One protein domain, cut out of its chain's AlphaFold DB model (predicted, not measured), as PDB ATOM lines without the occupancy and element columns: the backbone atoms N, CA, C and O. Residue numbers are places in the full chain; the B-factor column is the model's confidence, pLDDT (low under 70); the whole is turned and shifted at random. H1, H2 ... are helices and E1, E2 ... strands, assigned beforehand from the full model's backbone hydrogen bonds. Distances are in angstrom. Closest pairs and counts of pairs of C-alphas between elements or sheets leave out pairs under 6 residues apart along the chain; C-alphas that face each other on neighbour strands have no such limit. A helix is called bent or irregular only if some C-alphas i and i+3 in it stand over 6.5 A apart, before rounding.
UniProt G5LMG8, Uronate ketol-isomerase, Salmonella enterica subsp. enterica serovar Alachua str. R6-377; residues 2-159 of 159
ATOM      1  N   ALA A   2     -33.558  36.797  32.556       98.38
ATOM      2  CA  ALA A   2     -33.574  38.270  32.554       98.38
ATOM      3  C   ALA A   2     -33.450  38.892  33.954       98.38
ATOM      4  O   ALA A   2     -32.617  39.761  34.170       98.38
ATOM      5  N   SER A   3     -34.228  38.382  34.913       97.88
ATOM      6  CA  SER A   3     -34.167  38.830  36.305       97.88
ATOM      7  C   SER A   3     -32.776  38.680  36.923       97.88
ATOM      8  O   SER A   3     -32.340  39.596  37.607       97.88
ATOM      9  N   ILE A   4     -32.070  37.580  36.644       98.62
ATOM     10  CA  ILE A   4     -30.726  37.338  37.182       98.62
ATOM     11  C   ILE A   4     -29.737  38.340  36.584       98.62
ATOM     12  O   ILE A   4     -29.011  38.983  37.330       98.62
ATOM     13  N   LEU A   5     -29.741  38.524  35.258       98.81
ATOM     14  CA  LEU A   5     -28.816  39.451  34.593       98.81
ATOM     15  C   LEU A   5     -29.041  40.906  35.028       98.81
ATOM     16  O   LEU A   5     -28.075  41.613  35.297       98.81
ATOM     17  N   LEU A   6     -30.305  41.332  35.130       98.69
ATOM     18  CA  LEU A   6     -30.665  42.692  35.536       98.69
ATOM     19  C   LEU A   6     -30.351  42.946  37.017       98.69
ATOM     20  O   LEU A   6     -29.700  43.930  37.330       98.69
ATOM     21  N   ASN A   7     -30.750  42.055  37.937       98.00
ATOM     22  CA  ASN A   7     -30.480  42.251  39.371       98.00
ATOM     23  C   ASN A   7     -28.997  42.056  39.733       98.00
ATOM     24  O   ASN A   7     -28.546  42.565  40.757       98.00
ATOM     25  N   ALA A   8     -28.226  41.343  38.904       98.38
ATOM     26  CA  ALA A   8     -26.774  41.277  39.032       98.38
ATOM     27  C   ALA A   8     -26.050  42.500  38.452       98.38
ATOM     28  O   ALA A   8     -24.825  42.557  38.552       98.38
ATOM     29  N   ASN A   9     -26.774  43.442  37.832       98.44
ATOM     30  CA  ASN A   9     -26.218  44.535  37.029       98.44
ATOM     31  C   ASN A   9     -25.212  44.045  35.968       98.44
ATOM     32  O   ASN A   9     -24.238  44.726  35.668       98.44
ATOM     33  N   ALA A  10     -25.435  42.846  35.417       98.62
ATOM     34  CA  ALA A  10     -24.636  42.316  34.310       98.62
ATOM     35  C   ALA A  10     -25.053  42.930  32.963       98.62
ATOM     36  O   ALA A  10     -24.272  42.956  32.017       98.62
ATOM     37  N   VAL A  11     -26.300  43.403  32.876       98.75
ATOM     38  CA  VAL A  11     -26.853  44.139  31.735       98.75
ATOM     39  C   VAL A  11     -27.776  45.241  32.244       98.75
ATOM     40  O   VAL A  11     -28.437  45.069  33.268       98.75
ATOM     41  N   ASP A  12     -27.894  46.332  31.490       98.50
ATOM     42  CA  ASP A  12     -28.815  47.432  31.814       98.50
ATOM     43  C   ASP A  12     -30.213  47.249  31.208       98.50
ATOM     44  O   ASP A  12     -31.176  47.912  31.604       98.50
ATOM     45  N   PHE A  13     -30.327  46.390  30.189       98.75
ATOM     46  CA  PHE A  13     -31.562  46.201  29.441       98.75
ATOM     47  C   PHE A  13     -31.674  44.797  28.850       98.75
ATOM     48  O   PHE A  13     -30.682  44.212  28.420       98.75
ATOM     49  N   VAL A  14     -32.900  44.275  28.765       98.88
ATOM     50  CA  VAL A  14     -33.197  42.984  28.129       98.88
ATOM     51  C   VAL A  14     -34.199  43.154  26.989       98.88
ATOM     52  O   VAL A  14     -35.303  43.651  27.186       98.88
ATOM     53  N   VAL A  15     -33.858  42.658  25.801       98.81
ATOM     54  CA  VAL A  15     -34.827  42.431  24.720       98.81
ATOM     55  C   VAL A  15     -35.174  40.948  24.690       98.81
ATOM     56  O   VAL A  15     -34.290  40.094  24.663       98.81
ATOM     57  N   THR A  16     -36.464  40.637  24.715       98.81
ATOM     58  CA  THR A  16     -36.989  39.271  24.689       98.81
ATOM     59  C   THR A  16     -38.283  39.218  23.876       98.81
ATOM     60  O   THR A  16     -38.707  40.204  23.272       98.81
ATOM     61  N   GLY A  17     -38.925  38.058  23.839       98.56
ATOM     62  CA  GLY A  17     -40.223  37.886  23.215       98.56
ATOM     63  C   GLY A  17     -40.622  36.426  23.103       98.56
ATOM     64  O   GLY A  17     -39.898  35.512  23.494       98.56
ATOM     65  N   CYS A  18     -41.810  36.210  22.559       98.69
ATOM     66  CA  CYS A  18     -42.301  34.896  22.152       98.69
ATOM     67  C   CYS A  18     -43.270  35.083  20.979       98.69
ATOM     68  O   CYS A  18     -43.372  36.187  20.444       98.69
ATOM     69  N   GLY A  19     -44.018  34.050  20.578       98.69
ATOM     70  CA  GLY A  19     -44.931  34.156  19.431       98.69
ATOM     71  C   GLY A  19     -45.888  35.356  19.510       98.69
ATOM     72  O   GLY A  19     -46.114  36.033  18.513       98.69
ATOM     73  N   THR A  20     -46.387  35.682  20.704       98.69
ATOM     74  CA  THR A  20     -47.241  36.859  20.952       98.69
ATOM     75  C   THR A  20     -46.599  37.902  21.869       98.69
ATOM     76  O   THR A  20     -47.246  38.887  22.202       98.69
ATOM     77  N   GLY A  21     -45.380  37.663  22.364       98.69
ATOM     78  CA  GLY A  21     -44.725  38.459  23.411       98.69
ATOM     79  C   GLY A  21     -45.351  38.350  24.815       98.69
ATOM     80  O   GLY A  21     -44.695  38.669  25.804       98.69
ATOM     81  N   GLN A  22     -46.583  37.851  24.950       98.81
ATOM     82  CA  GLN A  22     -47.328  37.872  26.217       98.81
ATOM     83  C   GLN A  22     -46.736  36.950  27.289       98.81
ATOM     84  O   GLN A  22     -46.591  37.349  28.441       98.81
ATOM     85  N   GLY A  23     -46.348  35.726  26.920       98.75
ATOM     86  CA  GLY A  23     -45.766  34.776  27.876       98.75
ATOM     87  C   GLY A  23     -44.473  35.305  28.503       98.75
ATOM     88  O   GLY A  23     -44.322  35.292  29.722       98.75
ATOM     89  N   ALA A  24     -43.578  35.854  27.675       98.69
ATOM     90  CA  ALA A  24     -42.351  36.484  28.151       98.69
ATOM     91  C   ALA A  24     -42.646  37.741  28.990       98.69
ATOM     92  O   ALA A  24     -42.076  37.895  30.064       98.69
ATOM     93  N   LEU A  25     -43.591  38.590  28.569       98.81
ATOM     94  CA  LEU A  25     -44.007  39.780  29.319       98.81
ATOM     95  C   LEU A  25     -44.468  39.439  30.744       98.81
ATOM     96  O   LEU A  25     -44.007  40.057  31.706       98.81
ATOM     97  N   MET A  26     -45.373  38.465  30.882       98.56
ATOM     98  CA  MET A  26     -45.891  38.030  32.183       98.56
ATOM     99  C   MET A  26     -44.786  37.399  33.032       98.56
ATOM    100  O   MET A  26     -44.643  37.734  34.206       98.56
ATOM    101  N   SER A  27     -43.962  36.539  32.423       98.38
ATOM    102  CA  SER A  27     -42.842  35.890  33.103       98.38
ATOM    103  C   SER A  27     -41.812  36.894  33.617       98.38
ATOM    104  O   SER A  27     -41.362  36.759  34.744       98.38
ATOM    105  N   LEU A  28     -41.443  37.924  32.847       98.38
ATOM    106  CA  LEU A  28     -40.470  38.915  33.310       98.38
ATOM    107  C   LEU A  28     -41.042  39.799  34.426       98.38
ATOM    108  O   LEU A  28     -40.337  40.091  35.391       98.38
ATOM    109  N   ASN A  29     -42.308  40.210  34.323       97.81
ATOM    110  CA  ASN A  29     -42.901  41.156  35.268       97.81
ATOM    111  C   ASN A  29     -43.230  40.567  36.648       97.81
ATOM    112  O   ASN A  29     -43.487  41.352  37.561       97.81
ATOM    113  N   ILE A  30     -43.165  39.246  36.852       95.00
ATOM    114  CA  ILE A  30     -43.269  38.667  38.204       95.00
ATOM    115  C   ILE A  30     -42.018  38.941  39.052       95.00
ATOM    116  O   ILE A  30     -42.087  38.972  40.276       95.00
ATOM    117  N   HIS A  31     -40.866  39.169  38.418       95.25
ATOM    118  CA  HIS A  31     -39.607  39.302  39.136       95.25
ATOM    119  C   HIS A  31     -39.386  40.732  39.663       95.25
ATOM    120  O   HIS A  31     -39.634  41.700  38.928       95.25
ATOM    121  N   PRO A  32     -38.875  40.899  40.899       92.69
ATOM    122  CA  PRO A  32     -38.402  42.197  41.375       92.69
ATOM    123  C   PRO A  32     -37.213  42.682  40.536       92.69
ATOM    124  O   PRO A  32     -36.491  41.887  39.927       92.69
ATOM    125  N   GLY A  33     -37.053  44.004  40.453       93.31
ATOM    126  CA  GLY A  33     -36.007  44.641  39.645       93.31
ATOM    127  C   GLY A  33     -36.214  44.552  38.127       93.31
ATOM    128  O   GLY A  33     -35.392  45.066  37.375       93.31
ATOM    129  N   VAL A  34     -37.303  43.935  37.651       97.81
ATOM    130  CA  VAL A  34     -37.613  43.811  36.218       97.81
ATOM    131  C   VAL A  34     -38.905  44.545  35.886       97.81
ATOM    132  O   VAL A  34     -39.967  44.220  36.419       97.81
ATOM    133  N   ILE A  35     -38.826  45.504  34.967       98.38
ATOM    134  CA  ILE A  35     -39.972  46.226  34.410       98.38
ATOM    135  C   ILE A  35     -39.962  45.990  32.905       98.38
ATOM    136  O   ILE A  35     -39.170  46.596  32.181       98.38
ATOM    137  N   CYS A  36     -40.819  45.075  32.449       98.88
ATOM    138  CA  CYS A  36     -40.876  44.659  31.054       98.88
ATOM    139  C   CYS A  36     -42.095  45.265  30.353       98.88
ATOM    140  O   CYS A  36     -43.229  45.038  30.773       98.88
ATOM    141  N   GLY A  37     -41.856  46.034  29.292       98.81
ATOM    142  CA  GLY A  37     -42.894  46.580  28.422       98.81
ATOM    143  C   GLY A  37     -43.247  45.622  27.291       98.81
ATOM    144  O   GLY A  37     -42.390  44.891  26.794       98.81
ATOM    145  N   TYR A  38     -44.504  45.636  26.859       98.81
ATOM    146  CA  TYR A  38     -44.900  45.013  25.598       98.81
ATOM    147  C   TYR A  38     -44.682  46.020  24.470       98.81
ATOM    148  O   TYR A  38     -45.100  47.165  24.608       98.81
ATOM    149  N   CYS A  39     -44.012  45.615  23.394       98.81
ATOM    150  CA  CYS A  39     -43.643  46.518  22.307       98.81
ATOM    151  C   CYS A  39     -44.003  45.893  20.965       98.81
ATOM    152  O   CYS A  39     -43.480  44.831  20.618       98.81
ATOM    153  N   ILE A  40     -44.896  46.538  20.221       98.56
ATOM    154  CA  ILE A  40     -45.371  46.058  18.920       98.56
ATOM    155  C   ILE A  40     -44.884  46.980  17.804       98.56
ATOM    156  O   ILE A  40     -44.617  46.505  16.700       98.56
ATOM    157  N   ASP A  41     -44.722  48.271  18.095       98.69
ATOM    158  CA  ASP A  41     -44.289  49.281  17.132       98.69
ATOM    159  C   ASP A  41     -43.303  50.313  17.743       98.69
ATOM    160  O   ASP A  41     -42.998  50.271  18.941       98.69
ATOM    161  N   PRO A  42     -42.741  51.236  16.939       98.81
ATOM    162  CA  PRO A  42     -41.756  52.206  17.422       98.81
ATOM    163  C   PRO A  42     -42.318  53.257  18.389       98.81
ATOM    164  O   PRO A  42     -41.560  53.822  19.182       98.81
ATOM    165  N   ALA A  43     -43.619  53.552  18.326       98.62
ATOM    166  CA  ALA A  43     -44.247  54.485  19.251       98.62
ATOM    167  C   ALA A  43     -44.344  53.859  20.648       98.62
ATOM    168  O   ALA A  43     -44.017  54.538  21.623       98.62
ATOM    169  N   ASP A  44     -44.671  52.565  20.745       98.81
ATOM    170  CA  ASP A  44     -44.626  51.815  22.008       98.81
ATOM    171  C   ASP A  44     -43.242  51.906  22.657       98.81
ATOM    172  O   ASP A  44     -43.125  52.207  23.845       98.81
ATOM    173  N   ALA A  45     -42.180  51.696  21.873       98.81
ATOM    174  CA  ALA A  45     -40.801  51.745  22.356       98.81
ATOM    175  C   ALA A  45     -40.448  53.117  22.949       98.81
ATOM    176  O   ALA A  45     -39.895  53.207  24.049       98.81
ATOM    177  N   PHE A  46     -40.810  54.188  22.236       98.75
ATOM    178  CA  PHE A  46     -40.607  55.557  22.699       98.75
ATOM    179  C   PHE A  46     -41.415  55.849  23.969       98.75
ATOM    180  O   PHE A  46     -40.859  56.319  24.961       98.75
ATOM    181  N   LEU A  47     -42.717  55.553  23.965       98.75
ATOM    182  CA  LEU A  47     -43.602  55.826  25.098       98.75
ATOM    183  C   LEU A  47     -43.185  55.030  26.333       98.75
ATOM    184  O   LEU A  47     -43.142  55.593  27.424       98.75
ATOM    185  N   PHE A  48     -42.792  53.766  26.172       98.81
ATOM    186  CA  PHE A  48     -42.259  52.957  27.262       98.81
ATOM    187  C   PHE A  48     -40.988  53.575  27.859       98.81
ATOM    188  O   PHE A  48     -40.871  53.701  29.081       98.81
ATOM    189  N   ALA A  49     -40.058  54.022  27.010       98.50
ATOM    190  CA  ALA A  49     -38.837  54.686  27.455       98.50
ATOM    191  C   ALA A  49     -39.124  55.997  28.211       98.50
ATOM    192  O   ALA A  49     -38.470  56.274  29.219       98.50
ATOM    193  N   GLN A  50     -40.108  56.792  27.775       98.62
ATOM    194  CA  GLN A  50     -40.429  58.077  28.408       98.62
ATOM    195  C   GLN A  50     -41.297  57.956  29.661       98.62
ATOM    196  O   GLN A  50     -41.035  58.642  30.647       98.62
ATOM    197  N   ILE A  51     -42.329  57.113  29.626       98.62
ATOM    198  CA  ILE A  51     -43.369  57.037  30.659       98.62
ATOM    199  C   ILE A  51     -42.994  56.027  31.739       98.62
ATOM    200  O   ILE A  51     -43.108  56.322  32.928       98.62
ATOM    201  N   ASN A  52     -42.573  54.826  31.337       98.56
ATOM    202  CA  ASN A  52     -42.335  53.719  32.263       98.56
ATOM    203  C   ASN A  52     -40.879  53.651  32.719       98.56
ATOM    204  O   ASN A  52     -40.626  53.221  33.842       98.56
ATOM    205  N   ASN A  53     -39.942  54.057  31.854       98.06
ATOM    206  CA  ASN A  53     -38.500  54.001  32.100       98.06
ATOM    207  C   ASN A  53     -38.048  52.621  32.625       98.06
ATOM    208  O   ASN A  53     -37.284  52.517  33.584       98.06
ATOM    209  N   GLY A  54     -38.594  51.554  32.032       98.12
ATOM    210  CA  GLY A  54     -38.270  50.183  32.411       98.12
ATOM    211  C   GLY A  54     -36.948  49.692  31.819       98.12
ATOM    212  O   GLY A  54     -36.225  50.428  31.145       98.12
ATOM    213  N   ASN A  55     -36.644  48.419  32.065       98.69
ATOM    214  CA  ASN A  55     -35.368  47.785  31.717       98.69
ATOM    215  C   ASN A  55     -35.522  46.491  30.897       98.69
ATOM    216  O   ASN A  55     -34.563  45.740  30.728       98.69
ATOM    217  N   ALA A  56     -36.715  46.215  30.368       98.88
ATOM    218  CA  ALA A  56     -36.905  45.136  29.414       98.88
ATOM    219  C   ALA A  56     -38.035  45.415  28.414       98.88
ATOM    220  O   ALA A  56     -39.009  46.090  28.741       98.88
ATOM    221  N   LEU A  57     -37.944  44.822  27.222       98.88
ATOM    222  CA  LEU A  57     -39.019  44.788  26.223       98.88
ATOM    223  C   LEU A  57     -39.312  43.356  25.784       98.88
ATOM    224  O   LEU A  57     -38.391  42.585  25.523       98.88
ATOM    225  N   SER A  58     -40.598  43.032  25.661       98.88
ATOM    226  CA  SER A  58     -41.095  41.788  25.080       98.88
ATOM    227  C   SER A  58     -41.809  42.068  23.760       98.88
ATOM    228  O   SER A  58     -42.777  42.832  23.728       98.88
ATOM    229  N   LEU A  59     -41.335  41.448  22.677       98.88
ATOM    230  CA  LEU A  59     -41.854  41.633  21.320       98.88
ATOM    231  C   LEU A  59     -42.605  40.373  20.824       98.88
ATOM    232  O   LEU A  59     -42.280  39.250  21.231       98.88
ATOM    233  N   PRO A  60     -43.608  40.521  19.937       98.69
ATOM    234  CA  PRO A  60     -44.258  39.399  19.267       98.69
ATOM    235  C   PRO A  60     -43.467  38.958  18.024       98.69
ATOM    236  O   PRO A  60     -43.456  39.641  17.007       98.69
ATOM    237  N   PHE A  61     -42.845  37.779  18.075       98.75
ATOM    238  CA  PHE A  61     -42.042  37.237  16.964       98.75
ATOM    239  C   PHE A  61     -42.802  36.263  16.046       98.75
ATOM    240  O   PHE A  61     -42.189  35.585  15.229       98.75
ATOM    241  N   ALA A  62     -44.131  36.164  16.173       98.44
ATOM    242  CA  ALA A  62     -44.967  35.388  15.247       98.44
ATOM    243  C   ALA A  62     -46.281  36.103  14.901       98.44
ATOM    244  O   ALA A  62     -46.594  36.327  13.733       98.44
ATOM    245  N   LYS A  63     -47.062  36.514  15.906       98.19
ATOM    246  CA  LYS A  63     -48.321  37.239  15.697       98.19
ATOM    247  C   LYS A  63     -48.031  38.618  15.104       98.19
ATOM    248  O   LYS A  63     -47.460  39.464  15.780       98.19
ATOM    249  N   GLY A  64     -48.479  38.848  13.869       97.38
ATOM    250  CA  GLY A  64     -48.203  40.089  13.138       97.38
ATOM    251  C   GLY A  64     -46.782  40.171  12.568       97.38
ATOM    252  O   GLY A  64     -46.413  41.204  12.020       97.38
ATOM    253  N   PHE A  65     -45.996  39.092  12.659       98.19
ATOM    254  CA  PHE A  65     -44.624  39.042  12.160       98.19
ATOM    255  C   PHE A  65     -44.603  38.542  10.706       98.19
ATOM    256  O   PHE A  65     -44.343  37.373  10.429       98.19
ATOM    257  N   GLY A  66     -44.980  39.430   9.783       98.12
ATOM    258  CA  GLY A  66     -45.026  39.173   8.341       98.12
ATOM    259  C   GLY A  66     -43.930  39.905   7.564       98.12
ATOM    260  O   GLY A  66     -42.832  40.138   8.064       98.12
ATOM    261  N   TRP A  67     -44.233  40.284   6.325       98.38
ATOM    262  CA  TRP A  67     -43.315  41.057   5.486       98.38
ATOM    263  C   TRP A  67     -43.002  42.421   6.118       98.38
ATOM    264  O   TRP A  67     -43.917  43.150   6.495       98.38
ATOM    265  N   GLY A  68     -41.714  42.762   6.221       98.50
ATOM    266  CA  GLY A  68     -41.242  44.010   6.823       98.50
ATOM    267  C   GLY A  68     -41.197  44.003   8.355       98.50
ATOM    268  O   GLY A  68     -40.903  45.035   8.961       98.50
ATOM    269  N   ALA A  69     -41.466  42.869   9.011       98.62
ATOM    270  CA  ALA A  69     -41.400  42.777  10.467       98.62
ATOM    271  C   ALA A  69     -39.978  43.006  11.013       98.62
ATOM    272  O   ALA A  69     -39.812  43.590  12.081       98.62
ATOM    273  N   GLU A  70     -38.940  42.635  10.266       98.62
ATOM    274  CA  GLU A  70     -37.543  42.927  10.590       98.62
ATOM    275  C   GLU A  70     -37.208  44.425  10.501       98.62
ATOM    276  O   GLU A  70     -36.394  44.921  11.285       98.62
ATOM    277  N   LEU A  71     -37.865  45.167   9.599       98.81
ATOM    278  CA  LEU A  71     -37.769  46.629   9.543       98.81
ATOM    279  C   LEU A  71     -38.465  47.254  10.751       98.81
ATOM    280  O   LEU A  71     -37.902  48.136  11.392       98.81
ATOM    281  N   ASN A  72     -39.646  46.749  11.115       98.81
ATOM    282  CA  ASN A  72     -40.343  47.194  12.319       98.81
ATOM    283  C   ASN A  72     -39.498  46.966  13.586       98.81
ATOM    284  O   ASN A  72     -39.368  47.873  14.402       98.81
ATOM    285  N   VAL A  73     -38.843  45.804  13.722       98.81
ATOM    286  CA  VAL A  73     -37.905  45.535  14.830       98.81
ATOM    287  C   VAL A  73     -36.748  46.540  14.843       98.81
ATOM    288  O   VAL A  73     -36.393  47.046  15.908       98.81
ATOM    289  N   ARG A  74     -36.184  46.883  13.677       98.88
ATOM    290  CA  ARG A  74     -35.154  47.930  13.579       98.88
ATOM    291  C   ARG A  74     -35.672  49.274  14.096       98.88
ATOM    292  O   ARG A  74     -35.022  49.882  14.942       98.88
ATOM    293  N   PHE A  75     -36.849  49.702  13.649       98.88
ATOM    294  CA  PHE A  75     -37.452  50.969  14.070       98.88
ATOM    295  C   PHE A  75     -37.790  50.987  15.568       98.88
ATOM    296  O   PHE A  75     -37.608  52.009  16.230       98.88
ATOM    297  N   ILE A  76     -38.223  49.853  16.129       98.88
ATOM    298  CA  ILE A  76     -38.403  49.687  17.576       98.88
ATOM    299  C   ILE A  76     -37.091  49.965  18.308       98.88
ATOM    300  O   ILE A  76     -37.079  50.757  19.246       98.88
ATOM    301  N   PHE A  77     -35.976  49.367  17.880       98.88
ATOM    302  CA  PHE A  77     -34.683  49.572  18.539       98.88
ATOM    303  C   PHE A  77     -34.153  50.996  18.388       98.88
ATOM    304  O   PHE A  77     -33.630  51.547  19.356       98.88
ATOM    305  N   GLU A  78     -34.358  51.628  17.231       98.75
ATOM    306  CA  GLU A  78     -34.046  53.049  17.044       98.75
ATOM    307  C   GLU A  78     -34.759  53.917  18.089       98.75
ATOM    308  O   GLU A  78     -34.156  54.839  18.635       98.75
ATOM    309  N   LYS A  79     -36.024  53.622  18.415       98.69
ATOM    310  CA  LYS A  79     -36.791  54.379  19.417       98.69
ATOM    311  C   LYS A  79     -36.534  53.947  20.860       98.69
ATOM    312  O   LYS A  79     -36.565  54.800  21.741       98.69
ATOM    313  N   ALA A  80     -36.245  52.673  21.107       98.50
ATOM    314  CA  ALA A  80     -35.960  52.152  22.442       98.50
ATOM    315  C   ALA A  80     -34.623  52.661  23.004       98.50
ATOM    316  O   ALA A  80     -34.497  52.855  24.215       98.50
ATOM    317  N   PHE A  81     -33.626  52.863  22.134       98.38
ATOM    318  CA  PHE A  81     -32.236  53.097  22.543       98.38
ATOM    319  C   PHE A  81     -31.657  54.450  22.106       98.38
ATOM    320  O   PHE A  81     -30.464  54.684  22.284       98.38
ATOM    321  N   THR A  82     -32.482  55.363  21.585       96.69
ATOM    322  CA  THR A  82     -32.052  56.729  21.246       96.69
ATOM    323  C   THR A  82     -32.638  57.751  22.214       96.69
ATOM    324  O   THR A  82     -33.837  57.761  22.482       96.69
ATOM    325  N   GLY A  83     -31.805  58.691  22.664       94.81
ATOM    326  CA  GLY A  83     -32.228  59.830  23.477       94.81
ATOM    327  C   GLY A  83     -32.281  59.546  24.981       94.81
ATOM    328  O   GLY A  83     -31.754  58.551  25.475       94.81
ATOM    329  N   ARG A  84     -32.881  60.478  25.730       96.44
ATOM    330  CA  ARG A  84     -33.071  60.358  27.185       96.44
ATOM    331  C   ARG A  84     -34.325  59.542  27.495       96.44
ATOM    332  O   ARG A  84     -35.274  59.566  26.720       96.44
ATOM    333  N   LYS A  85     -34.326  58.852  28.637       97.31
ATOM    334  CA  LYS A  85     -35.452  58.054  29.150       97.31
ATOM    335  C   LYS A  85     -36.043  58.718  30.394       97.31
ATOM    336  O   LYS A  85     -35.344  59.464  31.077       97.31
ATOM    337  N   GLY A  86     -37.306  58.433  30.707       97.50
ATOM    338  CA  GLY A  86     -37.971  58.948  31.910       97.50
ATOM    339  C   GLY A  86     -38.285  60.449  31.883       97.50
ATOM    340  O   GLY A  86     -38.472  61.053  32.940       97.50
ATOM    341  N   GLU A  87     -38.336  61.075  30.702       98.19
ATOM    342  CA  GLU A  87     -38.721  62.489  30.567       98.19
ATOM    343  C   GLU A  87     -40.242  62.694  30.552       98.19
ATOM    344  O   GLU A  87     -40.708  63.830  30.586       98.19
ATOM    345  N   GLY A  88     -41.015  61.608  30.581       97.94
ATOM    346  CA  GLY A  88     -42.467  61.627  30.529       97.94
ATOM    347  C   GLY A  88     -43.023  61.970  29.150       97.94
ATOM    348  O   GLY A  88     -42.398  62.651  28.338       97.94
ATOM    349  N   TYR A  89     -44.229  61.479  28.876       98.25
ATOM    350  CA  TYR A  89     -44.978  61.863  27.685       98.25
ATOM    351  C   TYR A  89     -46.494  61.892  27.964       98.25
ATOM    352  O   TYR A  89     -47.033  60.901  28.466       98.25
ATOM    353  N   PRO A  90     -47.198  62.997  27.657       98.31
ATOM    354  CA  PRO A  90     -46.623  64.265  27.204       98.31
ATOM    355  C   PRO A  90     -45.762  64.916  28.319       98.31
ATOM    356  O   PRO A  90     -45.923  64.551  29.489       98.31
ATOM    357  N   PRO A  91     -44.806  65.811  27.997       97.62
ATOM    358  CA  PRO A  91     -43.790  66.290  28.951       97.62
ATOM    359  C   PRO A  91     -44.351  66.901  30.245       97.62
ATOM    360  O   PRO A  91     -43.801  66.710  31.330       97.62
ATOM    361  N   GLU A  92     -45.501  67.572  30.175       98.06
ATOM    362  CA  GLU A  92     -46.214  68.146  31.320       98.06
ATOM    363  C   GLU A  92     -46.717  67.093  32.326       98.06
ATOM    364  O   GLU A  92     -47.075  67.416  33.460       98.06
ATOM    365  N   ARG A  93     -46.714  65.808  31.947       98.19
ATOM    366  CA  ARG A  93     -47.080  64.671  32.802       98.19
ATOM    367  C   ARG A  93     -45.870  63.945  33.400       98.19
ATOM    368  O   ARG A  93     -46.076  62.950  34.096       98.19
ATOM    369  N   LYS A  94     -44.636  64.446  33.227       98.06
ATOM    370  CA  LYS A  94     -43.409  63.826  33.767       98.06
ATOM    371  C   LYS A  94     -43.490  63.535  35.264       98.06
ATOM    372  O   LYS A  94     -43.277  62.403  35.684       98.06
ATOM    373  N   ALA A  95     -43.819  64.541  36.075       98.25
ATOM    374  CA  ALA A  95     -43.803  64.416  37.535       98.25
ATOM    375  C   ALA A  95     -44.692  63.267  38.067       98.25
ATOM    376  O   ALA A  95     -44.175  62.413  38.795       98.25
ATOM    377  N   PRO A  96     -45.990  63.167  37.704       98.25
ATOM    378  CA  PRO A  96     -46.808  62.040  38.146       98.25
ATOM    379  C   PRO A  96     -46.356  60.695  37.555       98.25
ATOM    380  O   PRO A  96     -46.474  59.681  38.237       98.25
ATOM    381  N   GLN A  97     -45.815  60.662  36.332       98.44
ATOM    382  CA  GLN A  97     -45.336  59.422  35.705       98.44
ATOM    383  C   GLN A  97     -44.099  58.858  36.415       98.44
ATOM    384  O   GLN A  97     -44.110  57.696  36.817       98.44
ATOM    385  N   VAL A  98     -43.090  59.696  36.681       97.38
ATOM    386  CA  VAL A  98     -41.885  59.307  37.436       97.38
ATOM    387  C   VAL A  98     -42.252  58.838  38.845       97.38
ATOM    388  O   VAL A  98     -41.770  57.798  39.298       97.38
ATOM    389  N   ARG A  99     -43.163  59.550  39.526       97.94
ATOM    390  CA  ARG A  99     -43.660  59.138  40.846       97.94
ATOM    391  C   ARG A  99     -44.326  57.762  40.794       97.94
ATOM    392  O   ARG A  99     -44.034  56.919  41.637       97.94
ATOM    393  N   ASN A 100     -45.198  57.524  39.817       98.12
ATOM    394  CA  ASN A 100     -45.925  56.260  39.703       98.12
ATOM    395  C   ASN A 100     -45.008  55.084  39.336       98.12
ATOM    396  O   ASN A 100     -45.199  53.992  39.867       98.12
ATOM    397  N   ALA A 101     -43.989  55.298  38.498       96.12
ATOM    398  CA  ALA A 101     -42.966  54.288  38.224       96.12
ATOM    399  C   ALA A 101     -42.198  53.900  39.503       96.12
ATOM    400  O   ALA A 101     -41.980  52.717  39.766       96.12
ATOM    401  N   GLY A 102     -41.871  54.881  40.354       95.38
ATOM    402  CA  GLY A 102     -41.281  54.631  41.672       95.38
ATOM    403  C   GLY A 102     -42.201  53.837  42.608       95.38
ATOM    404  O   GLY A 102     -41.754  52.882  43.242       95.38
ATOM    405  N   ILE A 103     -43.495  54.178  42.655       97.25
ATOM    406  CA  ILE A 103     -44.496  53.443  43.450       97.25
ATOM    407  C   ILE A 103     -44.622  51.994  42.968       97.25
ATOM    408  O   ILE A 103     -44.695  51.090  43.794       97.25
ATOM    409  N   LEU A 104     -44.601  51.743  41.657       95.44
ATOM    410  CA  LEU A 104     -44.660  50.381  41.123       95.44
ATOM    411  C   LEU A 104     -43.507  49.513  41.648       95.44
ATOM    412  O   LEU A 104     -43.739  48.368  42.027       95.44
ATOM    413  N   ASN A 105     -42.291  50.058  41.736       92.38
ATOM    414  CA  ASN A 105     -41.154  49.334  42.311       92.38
ATOM    415  C   ASN A 105     -41.384  48.985  43.791       92.38
ATOM    416  O   ASN A 105     -41.080  47.868  44.205       92.38
ATOM    417  N   GLN A 106     -41.975  49.900  44.566       93.12
ATOM    418  CA  GLN A 106     -42.327  49.657  45.971       93.12
ATOM    419  C   GLN A 106     -43.406  48.578  46.106       93.12
ATOM    420  O   GLN A 106     -43.266  47.662  46.912       93.12
ATOM    421  N   VAL A 107     -44.456  48.641  45.281       94.69
ATOM    422  CA  VAL A 107     -45.523  47.629  45.256       94.69
ATOM    423  C   VAL A 107     -44.951  46.260  44.906       94.69
ATOM    424  O   VAL A 107     -45.259  45.284  45.583       94.69
ATOM    425  N   LYS A 108     -44.075  46.180  43.897       92.44
ATOM    426  CA  LYS A 108     -43.414  44.926  43.516       92.44
ATOM    427  C   LYS A 108     -42.578  44.350  44.652       92.44
ATOM    428  O   LYS A 108     -42.667  43.153  44.885       92.44
ATOM    429  N   ALA A 109     -41.813  45.177  45.363       88.44
ATOM    430  CA  ALA A 109     -41.033  44.733  46.516       88.44
ATOM    431  C   ALA A 109     -41.921  44.212  47.663       88.44
ATOM    432  O   ALA A 109     -41.557  43.245  48.318       88.44
ATOM    433  N   ALA A 110     -43.104  44.801  47.868       91.75
ATOM    434  CA  ALA A 110     -44.016  44.421  48.948       91.75
ATOM    435  C   ALA A 110     -44.774  43.097  48.715       91.75
ATOM    436  O   ALA A 110     -45.257  42.500  49.673       91.75
ATOM    437  N   VAL A 111     -44.919  42.648  47.462       92.69
ATOM    438  CA  VAL A 111     -45.682  41.428  47.113       92.69
ATOM    439  C   VAL A 111     -44.802  40.209  46.818       92.69
ATOM    440  O   VAL A 111     -45.322  39.131  46.537       92.69
ATOM    441  N   VAL A 112     -43.477  40.366  46.866       89.69
ATOM    442  CA  VAL A 112     -42.492  39.285  46.688       89.69
ATOM    443  C   VAL A 112     -41.697  39.075  47.979       89.69
ATOM    444  O   VAL A 112     -41.856  39.825  48.939       89.69
ATOM    445  N   LYS A 113     -40.854  38.037  48.039       91.19
ATOM    446  CA  LYS A 113     -39.983  37.831  49.205       91.19
ATOM    447  C   LYS A 113     -38.986  38.986  49.324       91.19
ATOM    448  O   LYS A 113     -38.458  39.442  48.313       91.19
ATOM    449  N   GLU A 114     -38.705  39.397  50.559       87.94
ATOM    450  CA  GLU A 114     -37.794  40.508  50.870       87.94
ATOM    451  C   GLU A 114     -36.394  40.291  50.279       87.94
ATOM    452  O   GLU A 114     -35.834  41.186  49.647       87.94
ATOM    453  N   ASN A 115     -35.856  39.073  50.406       92.56
ATOM    454  CA  ASN A 115     -34.610  38.690  49.757       92.56
ATOM    455  C   ASN A 115     -34.876  38.127  48.349       92.56
ATOM    456  O   ASN A 115     -35.595  37.138  48.161       92.56
ATOM    457  N   TYR A 116     -34.235  38.732  47.349       94.50
ATOM    458  CA  TYR A 116     -34.305  38.296  45.957       94.50
ATOM    459  C   TYR A 116     -33.876  36.832  45.762       94.50
ATOM    460  O   TYR A 116     -34.562  36.078  45.067       94.50
ATOM    461  N   LEU A 117     -32.784  36.398  46.398       96.62
ATOM    462  CA  LEU A 117     -32.281  35.029  46.255       96.62
ATOM    463  C   LEU A 117     -33.229  33.998  46.876       96.62
ATOM    464  O   LEU A 117     -33.346  32.891  46.355       96.62
ATOM    465  N   ASP A 118     -33.979  34.363  47.918       95.94
ATOM    466  CA  ASP A 118     -35.007  33.482  48.487       95.94
ATOM    467  C   ASP A 118     -36.189  33.292  47.533       95.94
ATOM    468  O   ASP A 118     -36.860  32.259  47.568       95.94
ATOM    469  N   THR A 119     -36.445  34.266  46.650       93.69
ATOM    470  CA  THR A 119     -37.394  34.091  45.541       93.69
ATOM    471  C   THR A 119     -36.870  33.059  44.553       93.69
ATOM    472  O   THR A 119     -37.622  32.171  44.168       93.69
ATOM    473  N   LEU A 120     -35.587  33.126  44.178       96.31
ATOM    474  CA  LEU A 120     -34.993  32.160  43.250       96.31
ATOM    475  C   LEU A 120     -34.954  30.740  43.830       96.31
ATOM    476  O   LEU A 120     -35.312  29.803  43.126       96.31
ATOM    477  N   ARG A 121     -34.599  30.583  45.112       96.50
ATOM    478  CA  ARG A 121     -34.575  29.276  45.801       96.50
ATOM    479  C   ARG A 121     -35.952  28.635  45.971       96.50
ATOM    480  O   ARG A 121     -36.033  27.430  46.169       96.50
ATOM    481  N   ALA A 122     -37.023  29.425  45.930       96.69
ATOM    482  CA  ALA A 122     -38.390  28.919  46.032       96.69
ATOM    483  C   ALA A 122     -38.980  28.466  44.684       96.69
ATOM    484  O   ALA A 122     -40.042  27.843  44.670       96.69
ATOM    485  N   ILE A 123     -38.333  28.795  43.563       96.81
ATOM    486  CA  ILE A 123     -38.700  28.286  42.236       96.81
ATOM    487  C   ILE A 123     -38.209  26.838  42.121       96.81
ATOM    488  O   ILE A 123     -37.227  26.466  42.757       96.81
ATOM    489  N   ASP A 124     -38.877  26.032  41.291       97.94
ATOM    490  CA  ASP A 124     -38.388  24.705  40.904       97.94
ATOM    491  C   ASP A 124     -36.888  24.771  40.522       97.94
ATOM    492  O   ASP A 124     -36.528  25.484  39.573       97.94
ATOM    493  N   PRO A 125     -36.001  24.068  41.253       96.75
ATOM    494  CA  PRO A 125     -34.563  24.155  41.041       96.75
ATOM    495  C   PRO A 125     -34.149  23.699  39.640       96.75
ATOM    496  O   PRO A 125     -33.213  24.272  39.079       96.75
ATOM    497  N   GLU A 126     -34.862  22.752  39.024       97.75
ATOM    498  CA  GLU A 126     -34.562  22.305  37.660       97.75
ATOM    499  C   GLU A 126     -34.877  23.395  36.633       97.75
ATOM    500  O   GLU A 126     -34.131  23.587  35.665       97.75
ATOM    501  N   LEU A 127     -35.930  24.186  36.869       98.00
ATOM    502  CA  LEU A 127     -36.243  25.344  36.034       98.00
ATOM    503  C   LEU A 127     -35.152  26.414  36.147       98.00
ATOM    504  O   LEU A 127     -34.713  26.956  35.129       98.00
ATOM    505  N   VAL A 128     -34.688  26.713  37.366       98.12
ATOM    506  CA  VAL A 128     -33.615  27.699  37.585       98.12
ATOM    507  C   VAL A 128     -32.311  27.218  36.957       98.12
ATOM    508  O   VAL A 128     -31.690  27.974  36.209       98.12
ATOM    509  N   LYS A 129     -31.931  25.957  37.187       98.25
ATOM    510  CA  LYS A 129     -30.738  25.330  36.610       98.25
ATOM    511  C   LYS A 129     -30.763  25.369  35.086       98.25
ATOM    512  O   LYS A 129     -29.804  25.815  34.463       98.25
ATOM    513  N   THR A 130     -31.891  24.995  34.482       98.38
ATOM    514  CA  THR A 130     -32.088  25.079  33.027       98.38
ATOM    515  C   THR A 130     -31.959  26.516  32.527       98.38
ATOM    516  O   THR A 130     -31.340  26.766  31.496       98.38
ATOM    517  N   ALA A 131     -32.494  27.489  33.268       98.25
ATOM    518  CA  ALA A 131     -32.408  28.894  32.894       98.25
ATOM    519  C   ALA A 131     -30.978  29.461  32.956       98.25
ATOM    520  O   ALA A 131     -30.729  30.484  32.323       98.25
ATOM    521  N   VAL A 132     -30.053  28.849  33.703       98.44
ATOM    522  CA  VAL A 132     -28.671  29.344  33.858       98.44
ATOM    523  C   VAL A 132     -27.612  28.467  33.184       98.44
ATOM    524  O   VAL A 132     -26.448  28.853  33.116       98.44
ATOM    525  N   SER A 133     -27.993  27.314  32.632       98.19
ATOM    526  CA  SER A 133     -27.061  26.350  32.029       98.19
ATOM    527  C   SER A 133     -26.488  26.788  30.676       98.19
ATOM    528  O   SER A 133     -25.469  26.259  30.239       98.19
ATOM    529  N   GLY A 134     -27.094  27.775  30.009       98.12
ATOM    530  CA  GLY A 134     -26.638  28.246  28.702       98.12
ATOM    531  C   GLY A 134     -25.243  28.898  28.755       98.12
ATOM    532  O   GLY A 134     -25.048  29.838  29.527       98.12
ATOM    533  N   PRO A 135     -24.283  28.516  27.887       98.19
ATOM    534  CA  PRO A 135     -22.907  29.019  27.962       98.19
ATOM    535  C   PRO A 135     -22.806  30.534  27.738       98.19
ATOM    536  O   PRO A 135     -22.048  31.214  28.419       98.19
ATOM    537  N   ARG A 136     -23.624  31.096  26.837       98.31
ATOM    538  CA  ARG A 136     -23.665  32.551  26.595       98.31
ATOM    539  C   ARG A 136     -24.272  33.332  27.760       98.31
ATOM    540  O   ARG A 136     -23.873  34.464  28.003       98.31
ATOM    541  N   PHE A 137     -25.229  32.733  28.472       98.62
ATOM    542  CA  PHE A 137     -25.778  33.326  29.689       98.62
ATOM    543  C   PHE A 137     -24.697  33.394  30.769       98.62
ATOM    544  O   PHE A 137     -24.482  34.455  31.346       98.62
ATOM    545  N   GLN A 138     -23.993  32.280  30.991       98.56
ATOM    546  CA  GLN A 138     -22.912  32.201  31.972       98.56
ATOM    547  C   GLN A 138     -21.795  33.191  31.655       98.56
ATOM    548  O   GLN A 138     -21.378  33.925  32.541       98.56
ATOM    549  N   GLN A 139     -21.363  33.263  30.394       98.50
ATOM    550  CA  GLN A 139     -20.364  34.235  29.958       98.50
ATOM    551  C   GLN A 139     -20.806  35.668  30.284       98.50
ATOM    552  O   GLN A 139     -20.096  36.392  30.974       98.50
ATOM    553  N   CYS A 140     -22.014  36.052  29.857       98.62
ATOM    554  CA  CYS A 140     -22.565  37.380  30.110       98.62
ATOM    555  C   CYS A 140     -22.601  37.718  31.609       98.62
ATOM    556  O   CYS A 140     -22.138  38.789  32.003       98.62
ATOM    557  N   LEU A 141     -23.104  36.801  32.440       98.75
ATOM    558  CA  LEU A 141     -23.203  37.000  33.883       98.75
ATOM    559  C   LEU A 141     -21.831  37.066  34.559       98.75
ATOM    560  O   LEU A 141     -21.609  37.950  35.372       98.75
ATOM    561  N   PHE A 142     -20.922  36.136  34.267       98.38
ATOM    562  CA  PHE A 142     -19.656  36.034  34.994       98.38
ATOM    563  C   PHE A 142     -18.616  37.069  34.557       98.38
ATOM    564  O   PHE A 142     -17.739  37.395  35.351       98.38
ATOM    565  N   GLU A 143     -18.709  37.597  33.334       98.44
ATOM    566  CA  GLU A 143     -17.836  38.683  32.872       98.44
ATOM    567  C   GLU A 143     -18.317  40.064  33.343       98.44
ATOM    568  O   GLU A 143     -17.487  40.928  33.616       98.44
ATOM    569  N   ASN A 144     -19.635  40.280  33.455       98.56
ATOM    570  CA  ASN A 144     -20.203  41.618  33.678       98.56
ATOM    571  C   ASN A 144     -20.930  41.780  35.023       98.56
ATOM    572  O   ASN A 144     -21.266  42.898  35.407       98.56
ATOM    573  N   GLY A 145     -21.200  40.685  35.736       98.12
ATOM    574  CA  GLY A 145     -21.915  40.684  37.008       98.12
ATOM    575  C   GLY A 145     -21.216  41.512  38.084       98.12
ATOM    576  O   GLY A 145     -20.003  41.434  38.293       98.12
ATOM    577  N   GLN A 146     -22.007  42.317  38.789       98.38
ATOM    578  CA  GLN A 146     -21.543  43.171  39.882       98.38
ATOM    579  C   GLN A 146     -22.038  42.682  41.249       98.38
ATOM    580  O   GLN A 146     -21.501  43.082  42.281       98.38
ATOM    581  N   ASN A 147     -23.039  41.793  41.281       98.19
ATOM    582  CA  ASN A 147     -23.553  41.195  42.512       98.19
ATOM    583  C   ASN A 147     -22.957  39.794  42.743       98.19
ATOM    584  O   ASN A 147     -23.365  38.812  42.115       98.19
ATOM    585  N   LYS A 148     -22.023  39.700  43.698       98.06
ATOM    586  CA  LYS A 148     -21.311  38.452  44.018       98.06
ATOM    587  C   LYS A 148     -22.179  37.377  44.662       98.06
ATOM    588  O   LYS A 148     -21.896  36.200  44.468       98.06
ATOM    589  N   GLU A 149     -23.255  37.745  45.353       98.25
ATOM    590  CA  GLU A 149     -24.188  36.765  45.920       98.25
ATOM    591  C   GLU A 149     -25.010  36.082  44.821       98.25
ATOM    592  O   GLU A 149     -25.203  34.867  44.854       98.25
ATOM    593  N   ILE A 150     -25.440  36.840  43.804       98.38
ATOM    594  CA  ILE A 150     -26.136  36.283  42.637       98.38
ATOM    595  C   ILE A 150     -25.193  35.398  41.813       98.38
ATOM    596  O   ILE A 150     -25.587  34.305  41.409       98.38
ATOM    597  N   GLU A 151     -23.945  35.823  41.586       98.19
ATOM    598  CA  GLU A 151     -22.943  34.982  40.914       98.19
ATOM    599  C   GLU A 151     -22.703  33.669  41.671       98.19
ATOM    600  O   GLU A 151     -22.687  32.604  41.052       98.19
ATOM    601  N   ALA A 152     -22.538  33.732  42.996       98.44
ATOM    602  CA  ALA A 152     -22.334  32.556  43.836       98.44
ATOM    603  C   ALA A 152     -23.537  31.603  43.780       98.44
ATOM    604  O   ALA A 152     -23.350  30.408  43.568       98.44
ATOM    605  N   PHE A 153     -24.760  32.136  43.870       98.44
ATOM    606  CA  PHE A 153     -25.988  31.355  43.706       98.44
ATOM    607  C   PHE A 153     -26.040  30.642  42.347       98.44
ATOM    608  O   PHE A 153     -26.380  29.465  42.269       98.44
ATOM    609  N   VAL A 154     -25.674  31.317  41.252       98.25
ATOM    610  CA  VAL A 154     -25.669  30.674  39.928       98.25
ATOM    611  C   VAL A 154     -24.608  29.578  39.836       98.25
ATOM    612  O   VAL A 154     -24.875  28.545  39.229       98.25
ATOM    613  N   ARG A 155     -23.432  29.761  40.450       98.19
ATOM    614  CA  ARG A 155     -22.407  28.706  40.524       98.19
ATOM    615  C   ARG A 155     -22.913  27.484  41.292       98.19
ATOM    616  O   ARG A 155     -22.763  26.380  40.791       98.19
ATOM    617  N   GLU A 156     -23.583  27.689  42.425       97.50
ATOM    618  CA  GLU A 156     -24.225  26.620  43.210       97.50
ATOM    619  C   GLU A 156     -25.221  25.807  42.364       97.50
ATOM    620  O   GLU A 156     -25.203  24.580  42.385       97.50
ATOM    621  N   MET A 157     -26.048  26.478  41.553       96.69
ATOM    622  CA  MET A 157     -27.024  25.804  40.684       96.69
ATOM    623  C   MET A 157     -26.389  24.968  39.560       96.69
ATOM    624  O   MET A 157     -27.037  24.059  39.029       96.69
ATOM    625  N   LEU A 158     -25.155  25.283  39.158       95.69
ATOM    626  CA  LEU A 158     -24.447  24.593  38.076       95.69
ATOM    627  C   LEU A 158     -23.694  23.340  38.551       95.69
ATOM    628  O   LEU A 158     -23.493  22.444  37.729       95.69
ATOM    629  N   GLY A 159     -23.385  23.244  39.849       90.88
ATOM    630  CA  GLY A 159     -22.564  22.179  40.436       90.88
ATOM    631  C   GLY A 159     -21.098  22.568  40.497       90.88
ATOM    632  O   GLY A 159     -20.425  22.469  39.449       90.88
TER     633      GLY A 159
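What this domain is: This is residues 2 to 159 of the 159 residues of the protein "Uronate ketol-isomerase" of Salmonella enterica subsp. enterica serovar Alachua str. R6-377 (UniProt G5LMG8). Two lobes stand side by side with the short helix H1 between them: one is a small three-stranded sheet with H2 over one face and H3 and H4 on the other, the second a loose cluster of short helices, H6 to H9. The long helix H5 runs like a strut along one side, from H3 in the first lobe toward the second. The printed part has 158 residues, with nine named helices and three named strands in the order H1 E1 H2 E2 H3 E3 H4 H5 H6 H7 H8 H9. The sheet, E1 E3 E2, is all parallel and the class is mostly helix. The whole is compact, with a radius of gyration of the C-alphas of 16.6 A and spans of 48 by 39 by 26 A.

How they stand to each other: Look first at E3, residues 56 to 60, the inner strand, between E1, residues 14 to 18, and E2, residues 36 to 38. N 57 and O 14 are 2.9 A apart, and N 58 and O 37 are 2.8 A apart, both within hydrogen-bond range. H2, residues 22 to 29, lies over E3 at a height over the sheet of 7.5 A. With H3, residues 42 to 52, H4, residues 69 to 80, and H1, residues 2 to 7, this gives three layers, helices on both faces of a sheet: H3 and H4 on one face, H1 and H2 on the other. E2, H3, E3 is a strand-helix-strand unit, two parallel neighbour strands with a helix between; E1, H2, E2 is a split one, with E3 between its strands; both crossovers are right-handed. H3 and H4 touch at a shallow tilt of 30 degrees, with C-alphas of Pro 42 and Ile 76 closest, 4.2 A. H5, residues 91 to 111, touches H3 with residues 94 to 101 alone; the closest C-alphas, of Ile 51 and Gln 97, are 5.9 A apart. H1 is close but not clearly touching to H8, residues 135 to 144: the closest C-alphas, of Leu 5 and Leu 141, are 6.2 A apart. H9, residues 148 to 158, touches H7, residues 125 to 132, with C-alphas of Lys 129 and Met 157 closest, 5.5 A. H6, residues 116 to 121, is near H1. Every O i to N i+4 pair is within hydrogen-bond range in H1, H2, H3, H4, H6, H7, H8 and H9; in H5, 15 of 17 are.

Where its parts are: Find C-alpha 2, where H1 begins, at (-33.574, 38.270, 32.554). E1 is 13.6 A long and E3 13.8 A. H5 runs 30.8 A from C-alpha 91 at (-43.790, 66.290, 28.951); it is irregular, with C-alphas 92 and 95 7.6 A apart. H4 is 16.2 A long, and H9, 15.4 A, ends at C-alpha 158, (-24.447, 24.593, 38.076).

The domain as a whole: The two C-alphas farthest apart, of Glu 92 and Gly 159, are 52.5 A apart. The printed part has no cut and no long link. No printed residue is under 70 in pLDDT.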